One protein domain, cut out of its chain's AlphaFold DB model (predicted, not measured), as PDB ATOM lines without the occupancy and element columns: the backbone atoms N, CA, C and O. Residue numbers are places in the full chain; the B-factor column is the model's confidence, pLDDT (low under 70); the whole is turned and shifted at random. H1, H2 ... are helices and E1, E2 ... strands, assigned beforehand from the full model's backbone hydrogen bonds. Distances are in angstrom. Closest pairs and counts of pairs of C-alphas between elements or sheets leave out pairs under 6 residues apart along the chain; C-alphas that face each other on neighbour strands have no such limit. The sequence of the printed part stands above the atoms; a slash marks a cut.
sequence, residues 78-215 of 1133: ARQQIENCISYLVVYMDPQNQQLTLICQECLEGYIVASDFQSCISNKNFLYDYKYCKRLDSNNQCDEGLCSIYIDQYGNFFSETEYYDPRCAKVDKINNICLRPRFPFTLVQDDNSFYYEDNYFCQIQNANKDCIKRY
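AT A GLANCE: This is residues 78 to 215 of the 1133 residues of the protein "Transmembrane protein, putative" of Tetrahymena thermophila (strain SB210) (UniProt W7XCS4). Six small hairpins of strands follow one another along an arc: a mixed sheet of two hairpins, E8 E7 E9 E10, then E5 and E6, E3 and E4, and the long hairpin E1 and E2 toward one end, with E11 and E12 at the other end. A short helix, H1, leads end-on into E5 with no residue between them, and the unnamed residues 182 to 201 make a wide loop from E10 to E11. The printed part has 138 residues, with the named elements in the order E1 E2 E3 E4 H1 E5 E6 E7 E8 E9 E10 E11 E12; under half of the residues are in them, and the class is mostly strand. The whole is compact, with a radius of gyration of the C-alphas of 16.0 A and spans of 46 by 39 by 22 A.

HOW THE PARTS SIT: Begin with the sheet, where E7, residues 149 to 152, and E9, residues 168 to 172, are parallel inner strands at 34 degrees; N 171 and O 151 are 2.9 A apart, within hydrogen-bond range. E8, residues 157 to 159, is an edge strand and forms an antiparallel hairpin with E7, with N 150 and O 158 at 2.9 A. E10, residues 177 to 181, is the other edge and forms a hairpin with E9, with N 169 and O 180 at 2.8 A. From edge to edge the strands' lines turn by 102 degrees. Look next at the hairpin of E5, residues 133 to 136, and E6, residues 142 to 145, with N 134 and O 144 at 2.8 A; E6 and E9 touch, and their closest C-alphas are those of Glu 144 and Ala 169, 4.9 A apart. Next comes the hairpin of E3, residues 111 to 113, and E4, residues 120 to 122, with N 112 and O 121 at 2.8 A; the closest C-alphas of E3 and E5, Val 113 and Arg 135, are 4.5 A apart. The hairpin of E1, residues 85 to 92, and E2, residues 100 to 107, has N 89 and O 103 at 2.9 A; E2 and E3 touch, and their closest C-alphas, those of Cys 107 and Val 113, are 5.9 A apart. H1, residues 128 to 132, only grazes the sheet E8 E7 E9 E10; its one O i to N i+4 pair is not within hydrogen-bond range, while 2 of 2 O i to N i+3 pairs are. E11, residues 202 to 205, and E12, residues 211 to 214, form a hairpin with N 203 and O 213 at 2.8 A; E10 and E11 touch, and their closest C-alphas, those of Cys 178 and Gln 203, are 5.9 A apart.

IN THESE COORDINATES: Find C-alpha 85 at (148.679, 49.769, 133.203); from there E1 runs 18.7 A to C-alpha 92, and E2 returns over 20.0 A. E9 spans 10.4 A and E10 10.9 A. E12 ends at C-alpha 214, (123.911, 40.124, 112.913).

THE WHOLE: The C-alphas of Asn 97 and Ala 207, the two farthest apart, are 46.4 A apart. The printed part has no cut, and the link from E10 to E11 is long, with 20 residues. Confidence is low, under 70, in 35 residues, among them 184 to 205.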
ATOM      1  N   ALA A  78     158.752  41.471 132.901       56.56
ATOM      2  CA  ALA A  78     157.688  41.781 131.951       56.56
ATOM      3  C   ALA A  78     156.580  42.647 132.588       56.56
ATOM      4  O   ALA A  78     156.087  43.599 131.988       56.56
ATOM      5  N   ARG A  79     156.268  42.398 133.869       56.69
ATOM      6  CA  ARG A  79     155.300  43.181 134.655       56.69
ATOM      7  C   ARG A  79     155.736  44.626 134.968       56.69
ATOM      8  O   ARG A  79     154.927  45.385 135.488       56.69
ATOM      9  N   GLN A  80     156.980  45.017 134.683       60.00
ATOM     10  CA  GLN A  80     157.454  46.403 134.834       60.00
ATOM     11  C   GLN A  80     157.402  47.222 133.531       60.00
ATOM     12  O   GLN A  80     157.781  48.386 133.561       60.00
ATOM     13  N   GLN A  81     156.989  46.649 132.392       64.19
ATOM     14  CA  GLN A  81     157.243  47.279 131.086       64.19
ATOM     15  C   GLN A  81     156.189  48.288 130.603       64.19
ATOM     16  O   GLN A  81     156.507  49.053 129.700       64.19
ATOM     17  N   ILE A  82     154.990  48.343 131.199       79.31
ATOM     18  CA  ILE A  82     153.989  49.381 130.889       79.31
ATOM     19  C   ILE A  82     153.619  50.117 132.175       79.31
ATOM     20  O   ILE A  82     152.776  49.669 132.957       79.31
ATOM     21  N   GLU A  83     154.266  51.256 132.416       83.44
ATOM     22  CA  GLU A  83     153.906  52.111 133.545       83.44
ATOM     23  C   GLU A  83     152.442  52.555 133.432       83.44
ATOM     24  O   GLU A  83     151.952  52.908 132.362       83.44
ATOM     25  N   ASN A  84     151.743  52.556 134.567       92.00
ATOM     26  CA  ASN A  84     150.334  52.933 134.686       92.00
ATOM     27  C   ASN A  84     149.313  52.003 134.002       92.00
ATOM     28  O   ASN A  84     148.165  52.404 133.852       92.00
ATOM     29  N   CYS A  85     149.661  50.759 133.663       93.00
ATOM     30  CA  CYS A  85     148.679  49.769 133.203       93.00
ATOM     31  C   CYS A  85     148.054  48.953 134.363       93.00
ATOM     32  O   CYS A  85     148.779  48.383 135.186       93.00
ATOM     33  N   ILE A  86     146.713  48.871 134.424       91.81
ATOM     34  CA  ILE A  86     145.945  48.038 135.377       91.81
ATOM     35  C   ILE A  86     145.936  46.577 134.927       91.81
ATOM     36  O   ILE A  86     146.245  45.678 135.716       91.81
ATOM     37  N   SER A  87     145.526  46.336 133.679       89.56
ATOM     38  CA  SER A  87     145.262  44.997 133.149       89.56
ATOM     39  C   SER A  87     146.036  44.756 131.857       89.56
ATOM     40  O   SER A  87     146.025  45.567 130.936       89.56
ATOM     41  N   TYR A  88     146.724  43.617 131.808       89.25
ATOM     42  CA  TYR A  88     147.602  43.229 130.710       89.25
ATOM     43  C   TYR A  88     147.020  42.000 130.022       89.25
ATOM     44  O   TYR A  88     146.638  41.041 130.701       89.25
ATOM     45  N   LEU A  89     147.029  41.997 128.694       88.75
ATOM     46  CA  LEU A  89     146.774  40.817 127.879       88.75
ATOM     47  C   LEU A  89     148.088  40.399 127.211       88.75
ATOM     48  O   LEU A  89     148.857  41.241 126.753       88.75
ATOM     49  N   VAL A  90     148.366  39.097 127.178       84.19
ATOM     50  CA  VAL A  90     149.500  38.558 126.420       84.19
ATOM     51  C   VAL A  90     148.981  38.158 125.047       84.19
ATOM     52  O   VAL A  90     148.081  37.324 124.958       84.19
ATOM     53  N   VAL A  91     149.545  38.743 123.995       80.75
ATOM     54  CA  VAL A  91     149.190  38.465 122.600       80.75
ATOM     55  C   VAL A  91     150.427  38.061 121.805       80.75
ATOM     56  O   VAL A  91     151.547  38.474 122.108       80.75
ATOM     57  N   TYR A  92     150.224  37.248 120.774       70.81
ATOM     58  CA  TYR A  92     151.200  37.099 119.700       70.81
ATOM     59  C   TYR A  92     150.929  38.230 118.704       70.81
ATOM     60  O   TYR A  92     149.790  38.366 118.265       70.81
ATOM     61  N   MET A  93     151.935  39.055 118.393       53.41
ATOM     62  CA  MET A  93     151.804  40.062 117.325       53.41
ATOM     63  C   MET A  93     152.041  39.464 115.932       53.41
ATOM     64  O   MET A  93     151.639  40.063 114.949       53.41
ATOM     65  N   ASP A  94     152.681  38.296 115.862       56.78
ATOM     66  CA  ASP A  94     153.007  37.573 114.634       56.78
ATOM     67  C   ASP A  94     152.939  36.053 114.943       56.78
ATOM     68  O   ASP A  94     153.597  35.592 115.886       56.78
ATOM     69  N   PRO A  95     152.128  35.250 114.225       51.78
ATOM     70  CA  PRO A  95     152.036  33.801 114.412       51.78
ATOM     71  C   PRO A  95     153.312  33.039 114.030       51.78
ATOM     72  O   PRO A  95     153.552  31.945 114.550       51.78
ATOM     73  N   GLN A  96     154.121  33.578 113.114       57.56
ATOM     74  CA  GLN A  96     155.389  32.986 112.680       57.56
ATOM     75  C   GLN A  96     156.521  33.346 113.647       57.56
ATOM     76  O   GLN A  96     157.352  32.502 113.994       57.56
ATOM     77  N   ASN A  97     156.532  34.587 114.128       57.72
ATOM     78  CA  ASN A  97     157.537  35.098 115.049       57.72
ATOM     79  C   ASN A  97     156.997  35.029 116.488       57.72
ATOM     80  O   ASN A  97     156.364  35.963 116.966       57.72
ATOM     81  N   GLN A  98     157.263  33.909 117.182       71.50
ATOM     82  CA  GLN A  98     156.698  33.495 118.492       71.50
ATOM     83  C   GLN A  98     156.975  34.428 119.704       71.50
ATOM     84  O   GLN A  98     156.955  34.000 120.862       71.50
ATOM     85  N   GLN A  99     157.255  35.708 119.473       74.69
ATOM     86  CA  GLN A  99     157.477  36.732 120.480       74.69
ATOM     87  C   GLN A  99     156.149  37.160 121.118       74.69
ATOM     88  O   GLN A  99     155.408  38.006 120.614       74.69
ATOM     89  N   LEU A 100     155.870  36.566 122.279       76.81
ATOM     90  CA  LEU A 100     154.811  36.998 123.187       76.81
ATOM     91  C   LEU A 100     155.019  38.470 123.567       76.81
ATOM     92  O   LEU A 100     156.008  38.806 124.220       76.81
ATOM     93  N   THR A 101     154.063  39.324 123.216       84.50
ATOM     94  CA  THR A 101     154.057  40.740 123.592       84.50
ATOM     95  C   THR A 101     152.966  40.993 124.623       84.50
ATOM     96  O   THR A 101     151.864  40.447 124.549       84.50
ATOM     97  N   LEU A 102     153.286  41.806 125.627       85.44
ATOM     98  CA  LEU A 102     152.314  42.298 126.595       85.44
ATOM     99  C   LEU A 102     151.697  43.579 126.056       85.44
ATOM    100  O   LEU A 102     152.417  44.528 125.762       85.44
ATOM    101  N   ILE A 103     150.372  43.601 125.991       92.50
ATOM    102  CA  ILE A 103     149.598  44.796 125.683       92.50
ATOM    103  C   ILE A 103     148.756  45.203 126.890       92.50
ATOM    104  O   ILE A 103     148.303  44.360 127.670       92.50
ATOM    105  N   CYS A 104     148.538  46.501 127.049       93.69
ATOM    106  CA  CYS A 104     147.657  47.061 128.053       93.69
ATOM    107  C   CYS A 104     146.206  47.064 127.561       93.69
ATOM    108  O   CYS A 104     145.892  47.599 126.501       93.69
ATOM    109  N   GLN A 105     145.311  46.483 128.355       90.44
ATOM    110  CA  GLN A 105     143.870  46.482 128.112       90.44
ATOM    111  C   GLN A 105     143.165  47.657 128.814       90.44
ATOM    112  O   GLN A 105     142.120  48.119 128.347       90.44
ATOM    113  N   GLU A 106     143.716  48.140 129.930       91.44
ATOM    114  CA  GLU A 106     143.161  49.246 130.715       91.44
ATOM    115  C   GLU A 106     144.258  49.932 131.540       91.44
ATOM    116  O   GLU A 106     145.017  49.265 132.246       91.44
ATOM    117  N   CYS A 107     144.328  51.261 131.471       95.25
ATOM    118  CA  CYS A 107     145.275  52.075 132.235       95.25
ATOM    119  C   CYS A 107     144.696  52.540 133.583       95.25
ATOM    120  O   CYS A 107     143.489  52.488 133.812       95.25
ATOM    121  N   LEU A 108     145.562  53.008 134.488       94.00
ATOM    122  CA  LEU A 108     145.180  53.628 135.758       94.00
ATOM    123  C   LEU A 108     144.321  54.876 135.530       94.00
ATOM    124  O   LEU A 108     144.458  55.569 134.523       94.00
ATOM    125  N   GLU A 109     143.478  55.203 136.510       92.06
ATOM    126  CA  GLU A 109     142.698  56.442 136.493       92.06
ATOM    127  C   GLU A 109     143.622  57.657 136.281       92.06
ATOM    128  O   GLU A 109     144.615  57.836 136.988       92.06
ATOM    129  N   GLY A 110     143.313  58.480 135.272       92.31
ATOM    130  CA  GLY A 110     144.196  59.561 134.818       92.31
ATOM    131  C   GLY A 110     145.086  59.215 133.616       92.31
ATOM    132  O   GLY A 110     145.882  60.060 133.201       92.31
ATOM    133  N   TYR A 111     144.954  58.016 133.041       96.06
ATOM    134  CA  TYR A 111     145.685  57.557 131.857       96.06
ATOM    135  C   TYR A 111     144.758  56.875 130.840       96.06
ATOM    136  O   TYR A 111     143.695  56.368 131.193       96.06
ATOM    137  N   ILE A 112     145.176  56.867 129.574       95.69
ATOM    138  CA  ILE A 112     144.436  56.357 128.412       95.69
ATOM    139  C   ILE A 112     145.345  55.363 127.679       95.69
ATOM    140  O   ILE A 112     146.540  55.630 127.533       95.69
ATOM    141  N   VAL A 113     144.800  54.234 127.217       96.06
ATOM    142  CA  VAL A 113     145.552  53.253 126.418       96.06
ATOM    143  C   VAL A 113     145.920  53.893 125.077       96.06
ATOM    144  O   VAL A 113     145.041  54.366 124.350       96.06
ATOM    145  N   ALA A 114     147.213  53.932 124.762       94.94
ATOM    146  CA  ALA A 114     147.704  54.405 123.474       94.94
ATOM    147  C   ALA A 114     147.308  53.454 122.334       94.94
ATOM    148  O   ALA A 114     146.970  52.290 122.551       94.94
ATOM    149  N   SER A 115     147.395  53.943 121.100       93.00
ATOM    150  CA  SER A 115     147.074  53.166 119.897       93.00
ATOM    151  C   SER A 115     148.023  51.997 119.626       93.00
ATOM    152  O   SER A 115     147.642  51.056 118.936       93.00
ATOM    153  N   ASP A 116     149.229  52.026 120.202       90.31
ATOM    154  CA  ASP A 116     150.194  50.921 120.181       90.31
ATOM    155  C   ASP A 116     149.823  49.768 121.136       90.31
ATOM    156  O   ASP A 116     150.409  48.691 121.060       90.31
ATOM    157  N   PHE A 117     148.869  49.991 122.052       93.12
ATOM    158  CA  PHE A 117     148.559  49.154 123.217       93.12
ATOM    159  C   PHE A 117     149.766  48.812 124.122       93.12
ATOM    160  O   PHE A 117     149.630  48.027 125.057       93.12
ATOM    161  N   GLN A 118     150.942  49.387 123.895       93.19
ATOM    162  CA  GLN A 118     152.177  49.174 124.652       93.19
ATOM    163  C   GLN A 118     152.448  50.314 125.643       93.19
ATOM    164  O   GLN A 118     153.319  50.179 126.501       93.19
ATOM    165  N   SER A 119     151.692  51.415 125.577       94.62
ATOM    166  CA  SER A 119     151.839  52.558 126.480       94.62
ATOM    167  C   SER A 119     150.511  53.100 127.042       94.62
ATOM    168  O   SER A 119     149.426  52.920 126.483       94.62
ATOM    169  N   CYS A 120     150.606  53.763 128.199       95.62
ATOM    170  CA  CYS A 120     149.512  54.466 128.870       95.62
ATOM    171  C   CYS A 120     149.838  55.963 128.935       95.62
ATOM    172  O   CYS A 120     150.750  56.372 129.653       95.62
ATOM    173  N   ILE A 121     149.091  56.796 128.209       94.88
ATOM    174  CA  ILE A 121     149.350  58.241 128.106       94.88
ATOM    175  C   ILE A 121     148.509  58.981 129.148       94.88
ATOM    176  O   ILE A 121     147.321  58.701 129.295       94.88
ATOM    177  N   SER A 122     149.094  59.931 129.888       94.06
ATOM    178  CA  SER A 122     148.334  60.682 130.897       94.06
ATOM    179  C   SER A 122     147.280  61.583 130.252       94.06
ATOM    180  O   SER A 122     147.589  62.384 129.368       94.06
ATOM    181  N   ASN A 123     146.045  61.516 130.753       88.81
ATOM    182  CA  ASN A 123     144.929  62.319 130.256       88.81
ATOM    183  C   ASN A 123     145.093  63.830 130.517       88.81
ATOM    184  O   ASN A 123     144.415  64.630 129.882       88.81
ATOM    185  N   LYS A 124     146.020  64.228 131.401       86.06
ATOM    186  CA  LYS A 124     146.286  65.630 131.776       86.06
ATOM    187  C   LYS A 124     146.768  66.510 130.621       86.06
ATOM    188  O   LYS A 124     146.635  67.726 130.710       86.06
ATOM    189  N   ASN A 125     147.344  65.909 129.579       77.44
ATOM    190  CA  ASN A 125     147.883  66.630 128.424       77.44
ATOM    191  C   ASN A 125     146.850  66.830 127.303       77.44
ATOM    192  O   ASN A 125     147.160  67.471 126.302       77.44
ATOM    193  N   PHE A 126     145.646  66.272 127.448       77.56
ATOM    194  CA  PHE A 126     144.597  66.328 126.439       77.56
ATOM    195  C   PHE A 126     143.456  67.262 126.865       77.56
ATOM    196  O   PHE A 126     143.273  67.563 128.045       77.56
ATOM    197  N   LEU A 127     142.675  67.716 125.883       73.25
ATOM    198  CA  LEU A 127     141.479  68.535 126.101       73.25
ATOM    199  C   LEU A 127     140.440  67.788 126.962       73.25
ATOM    200  O   LEU A 127     140.432  66.557 127.013       73.25
ATOM    201  N   TYR A 128     139.548  68.540 127.618       73.25
ATOM    202  CA  TYR A 128     138.609  68.046 128.642       73.25
ATOM    203  C   TYR A 128     137.835  66.766 128.268       73.25
ATOM    204  O   TYR A 128     137.570  65.937 129.143       73.25
ATOM    205  N   ASP A 129     137.515  66.574 126.989       75.88
ATOM    206  CA  ASP A 129     136.733  65.439 126.485       75.88
ATOM    207  C   ASP A 129     137.443  64.081 126.653       75.88
ATOM    208  O   ASP A 129     136.802  63.049 126.861       75.88
ATOM    209  N   TYR A 130     138.780  64.071 126.679       87.75
ATOM    210  CA  TYR A 130     139.582  62.851 126.835       87.75
ATOM    211  C   TYR A 130     139.473  62.217 128.229       87.75
ATOM    212  O   TYR A 130     139.882  61.071 128.415       87.75
ATOM    213  N   LYS A 131     138.859  62.899 129.207       88.88
ATOM    214  CA  LYS A 131     138.543  62.323 130.524       88.88
ATOM    215  C   LYS A 131     137.664  61.066 130.425       88.88
ATOM    216  O   LYS A 131     137.747  60.201 131.292       88.88
ATOM    217  N   TYR A 132     136.836  60.973 129.387       93.19
ATOM    218  CA  TYR A 132     135.951  59.835 129.139       93.19
ATOM    219  C   TYR A 132     136.556  58.788 128.206       93.19
ATOM    220  O   TYR A 132     135.881  57.814 127.871       93.19
ATOM    221  N   CYS A 133     137.808  58.972 127.787       95.12
ATOM    222  CA  CYS A 133     138.470  58.077 126.862       95.12
ATOM    223  C   CYS A 133     139.203  56.940 127.580       95.12
ATOM    224  O   CYS A 133     139.935  57.166 128.541       95.12
ATOM    225  N   LYS A 134     139.033  55.720 127.071       95.06
ATOM    226  CA  LYS A 134     139.735  54.511 127.512       95.06
ATOM    227  C   LYS A 134     140.880  54.138 126.566       95.06
ATOM    228  O   LYS A 134     141.938  53.739 127.048       95.06
ATOM    229  N   ARG A 135     140.689  54.291 125.247       94.56
ATOM    230  CA  ARG A 135     141.682  53.964 124.204       94.56
ATOM    231  C   ARG A 135     141.703  55.001 123.080       94.56
ATOM    232  O   ARG A 135     140.638  55.422 122.624       94.56
ATOM    233  N   LEU A 136     142.898  55.332 122.592       94.81
ATOM    234  CA  LEU A 136     143.114  56.132 121.381       94.81
ATOM    235  C   LEU A 136     143.273  55.262 120.123       94.81
ATOM    236  O   LEU A 136     143.835  54.171 120.192       94.81
ATOM    237  N   ASP A 137     142.828  55.755 118.966       93.00
ATOM    238  CA  ASP A 137     143.231  55.210 117.663       93.00
ATOM    239  C   ASP A 137     144.570  55.797 117.179       93.00
ATOM    240  O   ASP A 137     145.170  56.662 117.820       93.00
ATOM    241  N   SER A 138     145.069  55.303 116.041       90.56
ATOM    242  CA  SER A 138     146.339  55.724 115.429       90.56
ATOM    243  C   SER A 138     146.437  57.228 115.140       90.56
ATOM    244  O   SER A 138     147.544  57.743 115.009       90.56
ATOM    245  N   ASN A 139     145.310  57.947 115.097       91.50
ATOM    246  CA  ASN A 139     145.256  59.397 114.906       91.50
ATOM    247  C   ASN A 139     145.223  60.167 116.240       91.50
ATOM    248  O   ASN A 139     144.969  61.371 116.252       91.50
ATOM    249  N   ASN A 140     145.453  59.480 117.365       90.56
ATOM    250  CA  ASN A 140     145.277  59.967 118.734       90.56
ATOM    251  C   ASN A 140     143.852  60.455 119.054       90.56
ATOM    252  O   ASN A 140     143.661  61.172 120.033       90.56
ATOM    253  N   GLN A 141     142.843  60.061 118.269       92.94
ATOM    254  CA  GLN A 141     141.446  60.359 118.578       92.94
ATOM    255  C   GLN A 141     140.888  59.299 119.520       92.94
ATOM    256  O   GLN A 141     141.325  58.148 119.508       92.94
ATOM    257  N   CYS A 142     139.894  59.660 120.333       94.88
ATOM    258  CA  CYS A 142     139.272  58.664 121.190       94.88
ATOM    259  C   CYS A 142     138.529  57.612 120.356       94.88
ATOM    260  O   CYS A 142     137.690  57.941 119.512       94.88
ATOM    261  N   ASP A 143     138.842  56.343 120.596       93.38
ATOM    262  CA  ASP A 143     138.273  55.214 119.867       93.38
ATOM    263  C   ASP A 143     137.372  54.335 120.724       93.38
ATOM    264  O   ASP A 143     136.359  53.830 120.244       93.38
ATOM    265  N   GLU A 144     137.696  54.221 122.009       95.00
ATOM    266  CA  GLU A 144     136.858  53.562 123.000       95.00
ATOM    267  C   GLU A 144     136.664  54.484 124.201       95.00
ATOM    268  O   GLU A 144     137.637  54.936 124.808       95.00
ATOM    269  N   GLY A 145     135.405  54.755 124.549       92.25
ATOM    270  CA  GLY A 145     135.049  55.441 125.787       92.25
ATOM    271  C   GLY A 145     135.140  54.516 127.004       92.25
ATOM    272  O   GLY A 145     135.171  53.292 126.880       92.25
ATOM    273  N   LEU A 146     135.144  55.097 128.204       90.38
ATOM    274  CA  LEU A 146     134.958  54.339 129.442       90.38
ATOM    275  C   LEU A 146     133.626  53.565 129.411       90.38
ATOM    276  O   LEU A 146     132.671  53.955 128.735       90.38
ATOM    277  N   CYS A 147     133.551  52.468 130.168       80.81
ATOM    278  CA  CYS A 147     132.341  51.653 130.287       80.81
ATOM    279  C   CYS A 147     131.105  52.528 130.577       80.81
ATOM    280  O   CYS A 147     131.174  53.443 131.397       80.81
ATOM    281  N   SER A 148     129.977  52.226 129.926       84.69
ATOM    282  CA  SER A 148     128.744  53.038 129.872       84.69
ATOM    283  C   SER A 148     128.790  54.343 129.056       84.69
ATOM    284  O   SER A 148     127.843  55.131 129.113       84.69
ATOM    285  N   ILE A 149     129.830  54.567 128.244       91.50
ATOM    286  CA  ILE A 149     129.901  55.692 127.300       91.50
ATOM    287  C   ILE A 149     130.106  55.172 125.873       91.50
ATOM    288  O   ILE A 149     130.910  54.271 125.619       91.50
ATOM    289  N   TYR A 150     129.356  55.746 124.939       91.88
ATOM    290  CA  TYR A 150     129.525  55.574 123.501       91.88
ATOM    291  C   TYR A 150     130.107  56.848 122.890       91.88
ATOM    292  O   TYR A 150     129.847  57.955 123.366       91.88
ATOM    293  N   ILE A 151     130.853  56.682 121.804       94.81
ATOM    294  CA  ILE A 151     131.333  57.769 120.951       94.81
ATOM    295  C   ILE A 151     130.487  57.734 119.673       94.81
ATOM    296  O   ILE A 151     130.288  56.659 119.107       94.81
ATOM    297  N   ASP A 152     129.935  58.859 119.225       94.69
ATOM    298  CA  ASP A 152     129.248  58.901 117.925       94.69
ATOM    299  C   ASP A 152     130.212  59.127 116.749       94.69
ATOM    300  O   ASP A 152     131.408  59.356 116.936       94.69
ATOM    301  N   GLN A 153     129.703  59.061 115.516       91.19
ATOM    302  CA  GLN A 153     130.508  59.240 114.303       91.19
ATOM    303  C   GLN A 153     131.207  60.610 114.199       91.19
ATOM    304  O   GLN A 153     132.103  60.771 113.377       91.19
ATOM    305  N   TYR A 154     130.800  61.589 115.014       91.75
ATOM    306  CA  TYR A 154     131.373  62.934 115.069       91.75
ATOM    307  C   TYR A 154     132.313  63.120 116.272       91.75
ATOM    308  O   TYR A 154     132.804  64.223 116.499       91.75
ATOM    309  N   GLY A 155     132.569  62.060 117.047       90.56
ATOM    310  CA  GLY A 155     133.440  62.086 118.220       90.56
ATOM    311  C   GLY A 155     132.756  62.518 119.521       90.56
ATOM    312  O   GLY A 155     133.436  62.604 120.542       90.56
ATOM    313  N   ASN A 156     131.439  62.764 119.540       93.25
ATOM    314  CA  ASN A 156     130.772  63.194 120.771       93.25
ATOM    315  C   ASN A 156     130.514  62.006 121.701       93.25
ATOM    316  O   ASN A 156     129.919  60.997 121.307       93.25
ATOM    317  N   PHE A 157     130.875  62.177 122.969       93.25
ATOM    318  CA  PHE A 157     130.588  61.228 124.038       93.25
ATOM    319  C   PHE A 157     129.125  61.323 124.481       93.25
ATOM    320  O   PHE A 157     128.575  62.412 124.642       93.25
ATOM    321  N   PHE A 158     128.484  60.182 124.719       91.31
ATOM    322  CA  PHE A 158     127.142  60.127 125.297       91.31
ATOM    323  C   PHE A 158     126.931  58.839 126.101       91.31
ATOM    324  O   PHE A 158     127.578  57.822 125.855       91.31
ATOM    325  N   SER A 159     126.033  58.889 127.085       89.81
ATOM    326  CA  SER A 159     125.736  57.747 127.954       89.81
ATOM    327  C   SER A 159     125.119  56.581 127.184       89.81
ATOM    328  O   SER A 159     124.303  56.782 126.283       89.81
ATOM    329  N   GLU A 160     125.449  55.370 127.613       84.81
ATOM    330  CA  GLU A 160     124.915  54.110 127.103       84.81
ATOM    331  C   GLU A 160     123.376  54.096 127.127       84.81
ATOM    332  O   GLU A 160     122.744  54.329 128.158       84.81
ATOM    333  N   THR A 161     122.771  53.864 125.961       84.31
ATOM    334  CA  THR A 161     121.317  53.756 125.779       84.31
ATOM    335  C   THR A 161     120.933  52.327 125.404       84.31
ATOM    336  O   THR A 161     121.744  51.574 124.867       84.31
ATOM    337  N   GLU A 162     119.671  51.961 125.636       80.88
ATOM    338  CA  GLU A 162     119.152  50.606 125.379       80.88
ATOM    339  C   GLU A 162     119.099  50.207 123.890       80.88
ATOM    340  O   GLU A 162     118.743  49.074 123.583       80.88
ATOM    341  N   TYR A 163     119.431  51.120 122.969       81.88
ATOM    342  CA  TYR A 163     119.340  50.915 121.518       81.88
ATOM    343  C   TYR A 163     120.605  50.322 120.883       81.88
ATOM    344  O   TYR A 163     120.542  49.808 119.768       81.88
ATOM    345  N   TYR A 164     121.748  50.398 121.567       86.25
ATOM    346  CA  TYR A 164     123.040  49.956 121.042       86.25
ATOM    347  C   TYR A 164     123.582  48.778 121.847       86.25
ATOM    348  O   TYR A 164     123.343  48.664 123.050       86.25
ATOM    349  N   ASP A 165     124.342  47.909 121.180       84.19
ATOM    350  CA  ASP A 165     125.023  46.801 121.843       84.19
ATOM    351  C   ASP A 165     126.065  47.345 122.843       84.19
ATOM    352  O   ASP A 165     126.941  48.104 122.422       84.19
ATOM    353  N   PRO A 166     126.050  46.941 124.130       81.44
ATOM    354  CA  PRO A 166     126.991  47.427 125.149       81.44
ATOM    355  C   PRO A 166     128.449  47.009 124.895       81.44
ATOM    356  O   PRO A 166     129.354  47.379 125.642       81.44
ATOM    357  N   ARG A 167     128.729  46.233 123.843       86.12
ATOM    358  CA  ARG A 167     130.090  46.000 123.343       86.12
ATOM    359  C   ARG A 167     130.476  46.954 122.219       86.12
ATOM    360  O   ARG A 167     131.524  46.751 121.624       86.12
ATOM    361  N   CYS A 168     129.680  47.972 121.903       89.69
ATOM    362  CA  CYS A 168     130.038  48.973 120.910       89.69
ATOM    363  C   CYS A 168     130.876  50.114 121.514       89.69
ATOM    364  O   CYS A 168     130.620  50.571 122.626       89.69
ATOM    365  N   ALA A 169     131.899  50.560 120.788       90.62
ATOM    366  CA  ALA A 169     132.787  51.659 121.161       90.62
ATOM    367  C   ALA A 169     132.403  52.956 120.427       90.62
ATOM    368  O   ALA A 169     132.109  53.966 121.070       90.62
ATOM    369  N   LYS A 170     132.317  52.883 119.090       93.81
ATOM    370  CA  LYS A 170     131.808  53.949 118.211       93.81
ATOM    371  C   LYS A 170     130.510  53.516 117.537       93.81
ATOM    372  O   LYS A 170     130.471  52.431 116.956       93.81
ATOM    373  N   VAL A 171     129.484  54.363 117.550       93.12
ATOM    374  CA  VAL A 171     128.204  54.131 116.853       93.12
ATOM    375  C   VAL A 171     127.903  55.231 115.841       93.12
ATOM    376  O   VAL A 171     128.338  56.369 115.987       93.12
ATOM    377  N   ASP A 172     127.083  54.904 114.853       92.75
ATOM    378  CA  ASP A 172     126.393  55.872 114.019       92.75
ATOM    379  C   ASP A 172     125.008  56.156 114.618       92.75
ATOM    380  O   ASP A 172     124.122  55.295 114.577       92.75
ATOM    381  N   LYS A 173     124.817  57.366 115.158       90.94
ATOM    382  CA  LYS A 173     123.537  57.814 115.737       90.94
ATOM    383  C   LYS A 173     122.421  58.028 114.717       90.94
ATOM    384  O   LYS A 173     121.253  57.985 115.090       90.94
ATOM    385  N   ILE A 174     122.764  58.306 113.462       85.88
ATOM    386  CA  ILE A 174     121.799  58.583 112.391       85.88
ATOM    387  C   ILE A 174     121.231  57.258 111.887       85.88
ATOM    388  O   ILE A 174     120.016  57.104 111.769       85.88
ATOM    389  N   ASN A 175     122.107  56.280 111.655       85.31
ATOM    390  CA  ASN A 175     121.723  54.977 111.111       85.31
ATOM    391  C   ASN A 175     121.405  53.916 112.186       85.31
ATOM    392  O   ASN A 175     120.871  52.860 111.851       85.31
ATOM    393  N   ASN A 176     121.682  54.189 113.467       87.06
ATOM    394  CA  ASN A 176     121.584  53.248 114.595       87.06
ATOM    395  C   ASN A 176     122.433  51.972 114.396       87.06
ATOM    396  O   ASN A 176     121.975  50.853 114.631       87.06
ATOM    397  N   ILE A 177     123.679  52.138 113.938       87.31
ATOM    398  CA  ILE A 177     124.605  51.036 113.618       87.31
ATOM    399  C   ILE A 177     125.844  51.119 114.514       87.31
ATOM    400  O   ILE A 177     126.400  52.196 114.712       87.31
ATOM    401  N   CYS A 178     126.329  49.984 115.022       90.50
ATOM    402  CA  CYS A 178     127.655  49.930 115.640       90.50
ATOM    403  C   CYS A 178     128.761  50.026 114.569       90.50
ATOM    404  O   CYS A 178     128.813  49.187 113.669       90.50
ATOM    405  N   LEU A 179     129.636  51.034 114.670       88.88
ATOM    406  CA  LEU A 179     130.754  51.269 113.744       88.88
ATOM    407  C   LEU A 179     132.030  50.530 114.169       88.88
ATOM    408  O   LEU A 179     132.748  50.022 113.312       88.88
ATOM    409  N   ARG A 180     132.327  50.466 115.475       87.44
ATOM    410  CA  ARG A 180     133.473  49.716 116.027       87.44
ATOM    411  C   ARG A 180     133.113  49.056 117.362       87.44
ATOM    412  O   ARG A 180     132.556  49.748 118.216       87.44
ATOM    413  N   PRO A 181     133.451  47.774 117.595       87.62
ATOM    414  CA  PRO A 181     133.306  47.132 118.900       87.62
ATOM    415  C   PRO A 181     134.435  47.516 119.883       87.62
ATOM    416  O   PRO A 181     135.561  47.805 119.473       87.62
ATOM    417  N   ARG A 182     134.130  47.479 121.188       85.94
ATOM    418  CA  ARG A 182     135.050  47.670 122.328       85.94
ATOM    419  C   ARG A 182     136.132  46.582 122.357       85.94
ATOM    420  O   ARG A 182     135.912  45.454 121.921       85.94
ATOM    421  N   PHE A 183     137.289  46.888 122.924       80.56
ATOM    422  CA  PHE A 183     138.374  45.942 123.155       80.56
ATOM    423  C   PHE A 183     138.019  44.929 124.270       80.56
ATOM    424  O   PHE A 183     137.367  45.323 125.242       80.56
ATOM    425  N   PRO A 184     138.418  43.636 124.207       55.75
ATOM    426  CA  PRO A 184     139.373  42.994 123.293       55.75
ATOM    427  C   PRO A 184     138.815  42.572 121.927       55.75
ATOM    428  O   PRO A 184     139.554  42.008 121.128       55.75
ATOM    429  N   PHE A 185     137.550  42.864 121.611       55.25
ATOM    430  CA  PHE A 185     136.890  42.435 120.368       55.25
ATOM    431  C   PHE A 185     137.381  43.187 119.100       55.25
ATOM    432  O   PHE A 185     136.643  43.274 118.122       55.25
ATOM    433  N   THR A 186     138.599  43.754 119.117       50.88
ATOM    434  CA  THR A 186     139.177  44.596 118.045       50.88
ATOM    435  C   THR A 186     140.651  44.317 117.676       50.88
ATOM    436  O   THR A 186     141.136  44.979 116.769       50.88
ATOM    437  N   LEU A 187     141.383  43.390 118.321       35.94
ATOM    438  CA  LEU A 187     142.673  42.894 117.779       35.94
ATOM    439  C   LEU A 187     142.357  41.653 116.930       35.94
ATOM    440  O   LEU A 187     141.718  40.746 117.450       35.94
ATOM    441  N   VAL A 188     142.722  41.543 115.653       37.66
ATOM    442  CA  VAL A 188     144.050  41.779 115.056       37.66
ATOM    443  C   VAL A 188     143.902  42.459 113.687       37.66
ATOM    444  O   VAL A 188     142.973  42.131 112.953       37.66
ATOM    445  N   GLN A 189     144.805  43.380 113.330       37.41
ATOM    446  CA  GLN A 189     144.735  44.113 112.055       37.41
ATOM    447  C   GLN A 189     145.437  43.387 110.885       37.41
ATOM    448  O   GLN A 189     145.101  43.658 109.736       37.41
ATOM    449  N   ASP A 190     146.322  42.425 111.178       40.00
ATOM    450  CA  ASP A 190     147.227  41.812 110.190       40.00
ATOM    451  C   ASP A 190     146.951  40.320 109.849       40.00
ATOM    452  O   ASP A 190     147.348  39.876 108.777       40.00
ATOM    453  N   ASP A 191     146.222  39.547 110.680       39.44
ATOM    454  CA  ASP A 191     146.095  38.067 110.537       39.44
ATOM    455  C   ASP A 191     144.658  37.489 110.457       39.44
ATOM    456  O   ASP A 191     144.444  36.280 110.588       39.44
ATOM    457  N   ASN A 192     143.646  38.335 110.222       41.09
ATOM    458  CA  ASN A 192     142.312  37.958 109.702       41.09
ATOM    459  C   ASN A 192     141.583  36.733 110.325       41.09
ATOM    460  O   ASN A 192     140.750  36.097 109.670       41.09
ATOM    461  N   SER A 193     141.828  36.403 111.598       35.25
ATOM    462  CA  SER A 193     141.178  35.276 112.279       35.25
ATOM    463  C   SER A 193     140.878  35.566 113.753       35.25
ATOM    464  O   SER A 193     141.659  36.187 114.470       35.25
ATOM    465  N   PHE A 194     139.710  35.104 114.207       46.22
ATOM    466  CA  PHE A 194     139.210  35.288 115.571       46.22
ATOM    467  C   PHE A 194     138.745  33.950 116.155       46.22
ATOM    468  O   PHE A 194     138.258  33.076 115.437       46.22
ATOM    469  N   TYR A 195     138.827  33.822 117.481       37.56
ATOM    470  CA  TYR A 195     138.285  32.697 118.245       37.56
ATOM    471  C   TYR A 195     137.125  33.197 119.118       37.56
ATOM    472  O   TYR A 195     137.326  34.063 119.969       37.56
ATOM    473  N   TYR A 196     135.914  32.667 118.927       43.09
ATOM    474  CA  TYR A 196     134.731  33.048 119.710       43.09
ATOM    475  C   TYR A 196     133.746  31.879 119.898       43.09
ATOM    476  O   TYR A 196     133.906  30.805 119.317       43.09
ATOM    477  N   GLU A 197     132.718  32.089 120.727       39.19
ATOM    478  CA  GLU A 197     131.569  31.185 120.868       39.19
ATOM    479  C   GLU A 197     130.330  31.773 120.168       39.19
ATOM    480  O   GLU A 197     130.011  32.952 120.325       39.19
ATOM    481  N   ASP A 198     129.639  30.946 119.382       39.69
ATOM    482  CA  ASP A 198     128.884  31.339 118.174       39.69
ATOM    483  C   ASP A 198     127.628  32.226 118.339       39.69
ATOM    484  O   ASP A 198     126.968  32.556 117.353       39.69
ATOM    485  N   ASN A 199     127.244  32.617 119.557       41.91
ATOM    486  CA  ASN A 199     125.851  32.996 119.843       41.91
ATOM    487  C   ASN A 199     125.559  34.481 120.117       41.91
ATOM    488  O   ASN A 199     124.398  34.807 120.362       41.91
ATOM    489  N   TYR A 200     126.544  35.392 120.088       50.62
ATOM    490  CA  TYR A 200     126.359  36.694 120.757       50.62
ATOM    491  C   TYR A 200     126.505  37.991 119.950       50.62
ATOM    492  O   TYR A 200     126.138  39.021 120.506       50.62
ATOM    493  N   PHE A 201     127.011  38.048 118.715       62.22
ATOM    494  CA  PHE A 201     127.296  39.353 118.078       62.22
ATOM    495  C   PHE A 201     126.127  39.921 117.258       62.22
ATOM    496  O   PHE A 201     125.769  39.397 116.202       62.22
ATOM    497  N   CYS A 202     125.562  41.037 117.732       61.97
ATOM    498  CA  CYS A 202     124.470  41.744 117.073       61.97
ATOM    499  C   CYS A 202     124.894  43.139 116.594       61.97
ATOM    500  O   CYS A 202     125.464  43.910 117.358       61.97
ATOM    501  N   GLN A 203     124.599  43.466 115.335       65.44
ATOM    502  CA  GLN A 203     124.872  44.774 114.736       65.44
ATOM    503  C   GLN A 203     123.739  45.780 115.004       65.44
ATOM    504  O   GLN A 203     124.019  46.963 115.179       65.44
ATOM    505  N   ILE A 204     122.477  45.321 115.026       68.19
ATOM    506  CA  ILE A 204     121.280  46.149 115.273       68.19
ATOM    507  C   ILE A 204     120.268  45.359 116.114       68.19
ATOM    508  O   ILE A 204     119.825  44.287 115.690       68.19
ATOM    509  N   GLN A 205     119.868  45.904 117.267       63.97
ATOM    510  CA  GLN A 205     118.812  45.355 118.129       63.97
ATOM    511  C   GLN A 205     117.502  46.147 117.994       63.97
ATOM    512  O   GLN A 205     117.514  47.340 117.696       63.97
ATOM    513  N   ASN A 206     116.361  45.487 118.211       74.12
ATOM    514  CA  ASN A 206     115.072  46.170 118.358       74.12
ATOM    515  C   ASN A 206     114.853  46.636 119.813       74.12
ATOM    516  O   ASN A 206     115.616  46.299 120.716       74.12
ATOM    517  N   ALA A 207     113.752  47.351 120.061       69.75
ATOM    518  CA  ALA A 207     113.372  47.794 121.408       69.75
ATOM    519  C   ALA A 207     113.117  46.648 122.420       69.75
ATOM    520  O   ALA A 207     113.077  46.901 123.620       69.75
ATOM    521  N   ASN A 208     112.967  45.401 121.958       71.94
ATOM    522  CA  ASN A 208     112.811  44.206 122.794       71.94
ATOM    523  C   ASN A 208     114.148  43.481 123.060       71.94
ATOM    524  O   ASN A 208     114.152  42.465 123.752       71.94
ATOM    525  N   LYS A 209     115.273  44.004 122.542       67.62
ATOM    526  CA  LYS A 209     116.621  43.398 122.559       67.62
ATOM    527  C   LYS A 209     116.775  42.156 121.664       67.62
ATOM    528  O   LYS A 209     117.783  41.454 121.754       67.62
ATOM    529  N   ASP A 210     115.831  41.908 120.752       75.00
ATOM    530  CA  ASP A 210     115.997  40.900 119.701       75.00
ATOM    531  C   ASP A 210     116.989  41.410 118.652       75.00
ATOM    532  O   ASP A 210     116.951  42.576 118.245       75.00
ATOM    533  N   CYS A 211     117.853  40.524 118.161       73.56
ATOM    534  CA  CYS A 211     118.816  40.892 117.135       73.56
ATOM    535  C   CYS A 211     118.176  40.926 115.739       73.56
ATOM    536  O   CYS A 211     117.889  39.874 115.166       73.56
ATOM    537  N   ILE A 212     117.999  42.128 115.179       75.31
ATOM    538  CA  ILE A 212     117.457  42.339 113.827       75.31
ATOM    539  C   ILE A 212     118.522  42.034 112.770       75.31
ATOM    540  O   ILE A 212     118.239  41.418 111.746       75.31
ATOM    541  N   LYS A 213     119.762  42.476 113.017       65.00
ATOM    542  CA  LYS A 213     120.882  42.324 112.086       65.00
ATOM    543  C   LYS A 213     122.101  41.814 112.839       65.00
ATOM    544  O   LYS A 213     122.564  42.467 113.771       65.00
ATOM    545  N   ARG A 214     122.621  40.654 112.441       70.38
ATOM    546  CA  ARG A 214     123.911  40.124 112.913       70.38
ATOM    547  C   ARG A 214     125.038  40.687 112.046       70.38
ATOM    548  O   ARG A 214     124.790  41.112 110.920       70.38
ATOM    549  N   TYR A 215     126.265  40.663 112.558       57.31
ATOM    550  CA  TYR A 215     127.441  40.843 111.702       57.31
ATOM    551  C   TYR A 215     127.493  39.703 110.665       57.31
ATOM    552  O   TYR A 215     127.009  38.602 110.944       57.31
TER     553      TYR A 215